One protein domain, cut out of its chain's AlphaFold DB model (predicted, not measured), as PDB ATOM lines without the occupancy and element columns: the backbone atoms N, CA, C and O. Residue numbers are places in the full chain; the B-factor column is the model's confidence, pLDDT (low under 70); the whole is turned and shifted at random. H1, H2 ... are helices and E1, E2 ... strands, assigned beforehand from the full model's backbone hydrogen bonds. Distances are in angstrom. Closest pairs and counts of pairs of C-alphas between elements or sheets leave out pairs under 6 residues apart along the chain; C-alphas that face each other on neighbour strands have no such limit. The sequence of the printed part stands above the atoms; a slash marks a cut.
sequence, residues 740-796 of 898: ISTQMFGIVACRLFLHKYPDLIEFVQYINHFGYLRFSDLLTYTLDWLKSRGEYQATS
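This is residues 740 to 796 of the 898 residues of an uncharacterized protein of Puccinia graminis f. sp. tritici (UniProt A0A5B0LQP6). Two antiparallel helices side by side, H1 and H2, form a helical hairpin, and a longer third helix, H3, sits near both, the three centres making a triangle. H1 and H3 set out from the same end of the domain, where the short strand E1 leads into H3 and pairs with the first printed residues, and from there they spread apart like a V. The printed part has 57 residues, with three named helices and one named strand in the order H1, H2, E1, H3, and its class is mostly helix. It is compact, with a radius of gyration of the C-alphas of 11.0 A, and its C-alphas span 30 by 23 by 15 A.

Residues 740 to 741, just before H1, make a short antiparallel pairing with residues 772 to 773 of E1, which spans residues 772 to 774 and pairs with no named strand. H1, residues 742 to 753, and H2, residues 760 to 768, touch and form a hairpin, at a shallow tilt of 17 degrees, opposite ways; their closest C-alphas, those of Thr 742 and Asn 768, are 5.2 A apart. The C-alphas of Thr 742 in H1 and Tyr 772 in E1, the closest of the two elements, are 5.3 A apart. H2 and E1 are apart. E1 and H3, residues 775 to 788, meet only through their link. H3 is close to H1 but not clearly touching, at a steep tilt of 41 degrees, the same way, with the C-alphas of Phe 745 and Leu 778 closest at 8.0 A. H3 is also close to H2 but not clearly touching, at a tilt of 34 degrees, only just shallow, opposite ways; the closest C-alphas, those of Phe 763 and Trp 785, are 7.8 A apart. In H1, H2 and H3 every O i to N i+4 pair is within hydrogen-bond range.

H1 begins at C-alpha 742, at (32.987, 1.699, 33.767), and is 15.4 A long from first to last C-alpha. H2 is 12.0 A long and E1 7.1 A. H3, the longest helix with 14 residues, measures 19.9 A and ends at C-alpha 788, at (25.882, 17.386, 22.973).

The two C-alphas farthest apart, those of Gly 771 and Thr 795, are 30.0 A apart. The printed part has no cut. The links from H2 to E1 and from E1 to H3 are tight, the link from H1 to H2 is short, and no link is long. After H3, residues 789 to 796 hold no named element. The mean pLDDT of the printed part is 76.6, and residues 790 to 796 are under 70.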
ATOM      1  N   ILE A 740      32.633  -4.252  30.014       72.62
ATOM      2  CA  ILE A 740      33.822  -3.536  30.479       72.62
ATOM      3  C   ILE A 740      33.490  -2.784  31.770       72.62
ATOM      4  O   ILE A 740      32.395  -2.242  31.942       72.62
ATOM      5  N   SER A 741      34.453  -2.731  32.696       81.00
ATOM      6  CA  SER A 741      34.336  -1.891  33.891       81.00
ATOM      7  C   SER A 741      34.233  -0.417  33.499       81.00
ATOM      8  O   SER A 741      35.113   0.123  32.821       81.00
ATOM      9  N   THR A 742      33.204   0.263  33.998       80.00
ATOM     10  CA  THR A 742      32.987   1.699  33.767       80.00
ATOM     11  C   THR A 742      34.147   2.540  34.303       80.00
ATOM     12  O   THR A 742      34.426   3.611  33.770       80.00
ATOM     13  N   GLN A 743      34.866   2.040  35.317       80.25
ATOM     14  CA  GLN A 743      36.038   2.704  35.889       80.25
ATOM     15  C   GLN A 743      37.235   2.627  34.941       80.25
ATOM     16  O   GLN A 743      37.904   3.634  34.720       80.25
ATOM     17  N   MET A 744      37.470   1.462  34.330       80.88
ATOM     18  CA  MET A 744      38.524   1.281  33.329       80.88
ATOM     19  C   MET A 744      38.229   2.106  32.069       80.88
ATOM     20  O   MET A 744      39.075   2.883  31.626       80.88
ATOM     21  N   PHE A 745      36.996   2.038  31.558       82.62
ATOM     22  CA  PHE A 745      36.545   2.889  30.455       82.62
ATOM     23  C   PHE A 745      36.672   4.382  30.805       82.62
ATOM     24  O   PHE A 745      37.171   5.165  30.004       82.62
ATOM     25  N   GLY A 746      36.305   4.778  32.028       81.75
ATOM     26  CA  GLY A 746      36.423   6.148  32.526       81.75
ATOM     27  C   GLY A 746      37.866   6.649  32.662       81.75
ATOM     28  O   GLY A 746      38.113   7.830  32.424       81.75
ATOM     29  N   ILE A 747      38.831   5.777  32.977       83.25
ATOM     30  CA  ILE A 747      40.269   6.099  32.951       83.25
ATOM     31  C   ILE A 747      40.724   6.377  31.514       83.25
ATOM     32  O   ILE A 747      41.366   7.399  31.269       83.25
ATOM     33  N   VAL A 748      40.349   5.522  30.558       81.44
ATOM     34  CA  VAL A 748      40.698   5.700  29.138       81.44
ATOM     35  C   VAL A 748      40.031   6.946  28.553       81.44
ATOM     36  O   VAL A 748      40.707   7.762  27.931       81.44
ATOM     37  N   ALA A 749      38.746   7.163  28.837       81.00
ATOM     38  CA  ALA A 749      38.024   8.371  28.449       81.00
ATOM     39  C   ALA A 749      38.706   9.627  29.012       81.00
ATOM     40  O   ALA A 749      38.957  10.570  28.263       81.00
ATOM     41  N   CYS A 750      39.087   9.630  30.300       82.25
ATOM     42  CA  CYS A 750      39.875  10.718  30.890       82.25
ATOM     43  C   CYS A 750      41.185  10.960  30.128       82.25
ATOM     44  O   CYS A 750      41.534  12.109  29.863       82.25
ATOM     45  N   ARG A 751      41.901   9.898  29.751       81.62
ATOM     46  CA  ARG A 751      43.176   9.998  29.031       81.62
ATOM     47  C   ARG A 751      43.022  10.603  27.629       81.62
ATOM     48  O   ARG A 751      43.889  11.364  27.214       81.62
ATOM     49  N   LEU A 752      41.931  10.284  26.930       79.00
ATOM     50  CA  LEU A 752      41.635  10.773  25.578       79.00
ATOM     51  C   LEU A 752      41.046  12.197  25.571       79.00
ATOM     52  O   LEU A 752      41.457  13.033  24.768       79.00
ATOM     53  N   PHE A 753      40.094  12.491  26.464       81.00
ATOM     54  CA  PHE A 753      39.207  13.655  26.322       81.00
ATOM     55  C   PHE A 753      39.354  14.733  27.405       81.00
ATOM     56  O   PHE A 753      38.976  15.876  27.147       81.00
ATOM     57  N   LEU A 754      39.926  14.447  28.585       81.06
ATOM     58  CA  LEU A 754      39.886  15.381  29.729       81.06
ATOM     59  C   LEU A 754      40.607  16.712  29.464       81.06
ATOM     60  O   LEU A 754      40.179  17.759  29.942       81.06
ATOM     61  N   HIS A 755      41.682  16.687  28.671       79.94
ATOM     62  CA  HIS A 755      42.416  17.895  28.274       79.94
ATOM     63  C   HIS A 755      41.586  18.817  27.354       79.94
ATOM     64  O   HIS A 755      41.859  20.013  27.258       79.94
ATOM     65  N   LYS A 756      40.579  18.273  26.659       78.69
ATOM     66  CA  LYS A 756      39.693  19.019  25.753       78.69
ATOM     67  C   LYS A 756      38.344  19.356  26.409       78.69
ATOM     68  O   LYS A 756      37.772  20.397  26.104       78.69
ATOM     69  N   TYR A 757      37.890  18.519  27.345       80.19
ATOM     70  CA  TYR A 757      36.615  18.633  28.059       80.19
ATOM     71  C   TYR A 757      36.813  18.389  29.565       80.19
ATOM     72  O   TYR A 757      36.767  17.242  30.012       80.19
ATOM     73  N   PRO A 758      37.028  19.440  30.377       79.00
ATOM     74  CA  PRO A 758      37.219  19.294  31.825       79.00
ATOM     75  C   PRO A 758      36.008  18.689  32.556       79.00
ATOM     76  O   PRO A 758      36.160  18.005  33.564       79.00
ATOM     77  N   ASP A 759      34.805  18.908  32.025       77.75
ATOM     78  CA  ASP A 759      33.525  18.409  32.539       77.75
ATOM     79  C   ASP A 759      33.194  16.970  32.100       77.75
ATOM     80  O   ASP A 759      32.198  16.389  32.533       77.75
ATOM     81  N   LEU A 760      34.091  16.328  31.346       81.94
ATOM     82  CA  LEU A 760      34.121  14.874  31.189       81.94
ATOM     83  C   LEU A 760      34.107  14.148  32.545       81.94
ATOM     84  O   LEU A 760      33.580  13.044  32.628       81.94
ATOM     85  N   ILE A 761      34.651  14.748  33.612       80.75
ATOM     86  CA  ILE A 761      34.631  14.158  34.961       80.75
ATOM     87  C   ILE A 761      33.192  13.871  35.419       80.75
ATOM     88  O   ILE A 761      32.955  12.826  36.021       80.75
ATOM     89  N   GLU A 762      32.225  14.732  35.095       80.81
ATOM     90  CA  GLU A 762      30.814  14.540  35.456       80.81
ATOM     91  C   GLU A 762      30.181  13.401  34.641       80.81
ATOM     92  O   GLU A 762      29.489  12.545  35.193       80.81
ATOM     93  N   PHE A 763      30.501  13.312  33.344       82.62
ATOM     94  CA  PHE A 763      30.105  12.185  32.490       82.62
ATOM     95  C   PHE A 763      30.715  10.855  32.968       82.62
ATOM     96  O   PHE A 763      30.021   9.843  33.062       82.62
ATOM     97  N   VAL A 764      31.997  10.862  33.344       82.38
ATOM     98  CA  VAL A 764      32.705   9.697  33.890       82.38
ATOM     99  C   VAL A 764      32.139   9.299  35.257       82.38
ATOM    100  O   VAL A 764      32.054   8.109  35.544       82.38
ATOM    101  N   GLN A 765      31.697  10.242  36.094       80.75
ATOM    102  CA  GLN A 765      30.972   9.933  37.333       80.75
ATOM    103  C   GLN A 765      29.589   9.325  37.054       80.75
ATOM    104  O   GLN A 765      29.235   8.334  37.689       80.75
ATOM    105  N   TYR A 766      28.850   9.853  36.072       79.62
ATOM    106  CA  TYR A 766      27.549   9.321  35.656       79.62
ATOM    107  C   TYR A 766      27.646   7.869  35.165       79.62
ATOM    108  O   TYR A 766      26.963   6.999  35.704       79.62
ATOM    109  N   ILE A 767      28.541   7.561  34.215       78.94
ATOM    110  CA  ILE A 767      28.706   6.173  33.740       78.94
ATOM    111  C   ILE A 767      29.261   5.250  34.835       78.94
ATOM    112  O   ILE A 767      28.944   4.064  34.852       78.94
ATOM    113  N   ASN A 768      30.025   5.774  35.803       77.50
ATOM    114  CA  ASN A 768      30.517   4.982  36.933       77.50
ATOM    115  C   ASN A 768      29.443   4.540  37.931       77.50
ATOM    116  O   ASN A 768      29.719   3.654  38.740       77.50
ATOM    117  N   HIS A 769      28.224   5.076  37.854       75.88
ATOM    118  CA  HIS A 769      27.099   4.570  38.635       75.88
ATOM    119  C   HIS A 769      26.709   3.129  38.251       75.88
ATOM    120  O   HIS A 769      26.226   2.380  39.096       75.88
ATOM    121  N   PHE A 770      26.952   2.722  37.000       70.25
ATOM    122  CA  PHE A 770      26.554   1.408  36.481       70.25
ATOM    123  C   PHE A 770      27.584   0.295  36.765       70.25
ATOM    124  O   PHE A 770      27.234  -0.882  36.736       70.25
ATOM    125  N   GLY A 771      28.844   0.643  37.064       72.25
ATOM    126  CA  GLY A 771      29.932  -0.278  37.440       72.25
ATOM    127  C   GLY A 771      30.499  -1.132  36.295       72.25
ATOM    128  O   GLY A 771      31.714  -1.164  36.083       72.25
ATOM    129  N   TYR A 772      29.625  -1.790  35.534       79.00
ATOM    130  CA  TYR A 772      29.942  -2.578  34.344       79.00
ATOM    131  C   TYR A 772      28.870  -2.354  33.275       79.00
ATOM    132  O   TYR A 772      27.678  -2.434  33.562       79.00
ATOM    133  N   LEU A 773      29.292  -2.090  32.041       76.38
ATOM    134  CA  LEU A 773      28.414  -1.907  30.883       76.38
ATOM    135  C   LEU A 773      29.051  -2.543  29.647       76.38
ATOM    136  O   LEU A 773      30.263  -2.760  29.606       76.38
ATOM    137  N   ARG A 774      28.242  -2.836  28.628       78.62
ATOM    138  CA  ARG A 774      28.753  -3.319  27.341       78.62
ATOM    139  C   ARG A 774      29.508  -2.204  26.622       78.62
ATOM    140  O   ARG A 774      29.164  -1.026  26.756       78.62
ATOM    141  N   PHE A 775      30.530  -2.561  25.852       78.69
ATOM    142  CA  PHE A 775      31.339  -1.590  25.119       78.69
ATOM    143  C   PHE A 775      30.496  -0.806  24.102       78.69
ATOM    144  O   PHE A 775      30.661   0.410  23.994       78.69
ATOM    145  N   SER A 776      29.523  -1.454  23.446       76.31
ATOM    146  CA  SER A 776      28.562  -0.791  22.554       76.31
ATOM    147  C   SER A 776      27.742   0.307  23.253       76.31
ATOM    148  O   SER A 776      27.616   1.417  22.725       76.31
ATOM    149  N   ASP A 777      27.245   0.043  24.467       79.38
ATOM    150  CA  ASP A 777      26.487   1.005  25.277       79.38
ATOM    151  C   ASP A 777      27.383   2.184  25.697       79.38
ATOM    152  O   ASP A 777      27.015   3.346  25.525       79.38
ATOM    153  N   LEU A 778      28.594   1.902  26.194       80.06
ATOM    154  CA  LEU A 778      29.569   2.910  26.636       80.06
ATOM    155  C   LEU A 778      30.018   3.841  25.500       80.06
ATOM    156  O   LEU A 778      30.098   5.061  25.684       80.06
ATOM    157  N   LEU A 779      30.266   3.287  24.311       79.94
ATOM    158  CA  LEU A 779      30.552   4.058  23.101       79.94
ATOM    159  C   LEU A 779      29.347   4.904  22.676       79.94
ATOM    160  O   LEU A 779      29.528   6.060  22.302       79.94
ATOM    161  N   THR A 780      28.125   4.376  22.785       79.31
ATOM    162  CA  THR A 780      26.894   5.115  22.458       79.31
ATOM    163  C   THR A 780      26.698   6.307  23.396       79.31
ATOM    164  O   THR A 780      26.566   7.434  22.918       79.31
ATOM    165  N   TYR A 781      26.813   6.108  24.715       82.25
ATOM    166  CA  TYR A 781      26.785   7.201  25.696       82.25
ATOM    167  C   TYR A 781      27.877   8.250  25.436       82.25
ATOM    168  O   TYR A 781      27.623   9.447  25.560       82.25
ATOM    169  N   THR A 782      29.080   7.821  25.041       82.12
ATOM    170  CA  THR A 782      30.200   8.732  24.746       82.12
ATOM    171  C   THR A 782      29.969   9.520  23.455       82.12
ATOM    172  O   THR A 782      30.224  10.722  23.418       82.12
ATOM    173  N   LEU A 783      29.427   8.887  22.409       78.81
ATOM    174  CA  LEU A 783      29.046   9.548  21.157       78.81
ATOM    175  C   LEU A 783      27.902  10.548  21.362       78.81
ATOM    176  O   LEU A 783      27.937  11.628  20.778       78.81
ATOM    177  N   ASP A 784      26.904  10.228  22.186       81.00
ATOM    178  CA  ASP A 784      25.796  11.142  22.490       81.00
ATOM    179  C   ASP A 784      26.236  12.314  23.381       81.00
ATOM    180  O   ASP A 784      25.826  13.458  23.157       81.00
ATOM    181  N   TRP A 785      27.166  12.077  24.310       84.19
ATOM    182  CA  TRP A 785      27.838  13.149  25.043       84.19
ATOM    183  C   TRP A 785      28.673  14.042  24.104       84.19
ATOM    184  O   TRP A 785      28.495  15.259  24.135       84.19
ATOM    185  N   LEU A 786      29.480  13.490  23.189       78.06
ATOM    186  CA  LEU A 786      30.234  14.275  22.192       78.06
ATOM    187  C   LEU A 786      29.314  15.069  21.241       78.06
ATOM    188  O   LEU A 786      29.585  16.242  20.964       78.06
ATOM    189  N   LYS A 787      28.181  14.494  20.805       76.88
ATOM    190  CA  LYS A 787      27.126  15.205  20.050       76.88
ATOM    191  C   LYS A 787      26.606  16.417  20.819       76.88
ATOM    192  O   LYS A 787      26.504  17.497  20.239       76.88
ATOM    193  N   SER A 788      26.345  16.275  22.124       78.38
ATOM    194  CA  SER A 788      25.882  17.386  22.973       78.38
ATOM    195  C   SER A 788      26.873  18.559  23.045       78.38
ATOM    196  O   SER A 788      26.476  19.676  23.370       78.38
ATOM    197  N   ARG A 789      28.154  18.328  22.710       72.56
ATOM    198  CA  ARG A 789      29.224  19.341  22.702       72.56
ATOM    199  C   ARG A 789      29.520  19.930  21.319       72.56
ATOM    200  O   ARG A 789      30.439  20.732  21.194       72.56
ATOM    201  N   GLY A 790      28.733  19.576  20.300       67.12
ATOM    202  CA  GLY A 790      28.817  20.163  18.957       67.12
ATOM    203  C   GLY A 790      29.959  19.639  18.076       67.12
ATOM    204  O   GLY A 790      30.151  20.154  16.981       67.12
ATOM    205  N   GLU A 791      30.690  18.610  18.513       61.69
ATOM    206  CA  GLU A 791      31.799  17.999  17.753       61.69
ATOM    207  C   GLU A 791      31.338  17.145  16.561       61.69
ATOM    208  O   GLU A 791      32.130  16.862  15.664       61.69
ATOM    209  N   TYR A 792      30.082  16.689  16.560       56.44
ATOM    210  CA  TYR A 792      29.635  15.582  15.713       56.44
ATOM    211  C   TYR A 792      28.494  15.980  14.766       56.44
ATOM    212  O   TYR A 792      27.367  16.228  15.200       56.44
ATOM    213  N   GLN A 793      28.764  15.963  13.458       54.16
ATOM    214  CA  GLN A 793      27.721  15.887  12.430       54.16
ATOM    215  C   GLN A 793      27.383  14.417  12.152       54.16
ATOM    216  O   GLN A 793      28.254  13.553  12.164       54.16
ATOM    217  N   ALA A 794      26.100  14.120  11.946       49.03
ATOM    218  CA  ALA A 794      25.500  12.858  12.385       49.03
ATOM    219  C   ALA A 794      25.893  11.556  11.636       49.03
ATOM    220  O   ALA A 794      25.315  10.514  11.942       49.03
ATOM    221  N   THR A 795      26.808  11.580  10.660       50.59
ATOM    222  CA  THR A 795      26.860  10.562   9.586       50.59
ATOM    223  C   THR A 795      28.242  10.002   9.206       50.59
ATOM    224  O   THR A 795      28.332   9.316   8.190       50.59
ATOM    225  N   SER A 796      29.319  10.229   9.969       57.59
ATOM    226  CA  SER A 796      30.614   9.572   9.704       57.59
ATOM    227  C   SER A 796      30.819   8.306  10.552       57.59
ATOM    228  O   SER A 796      31.348   8.354  11.664       57.59
TER     229      SER A 796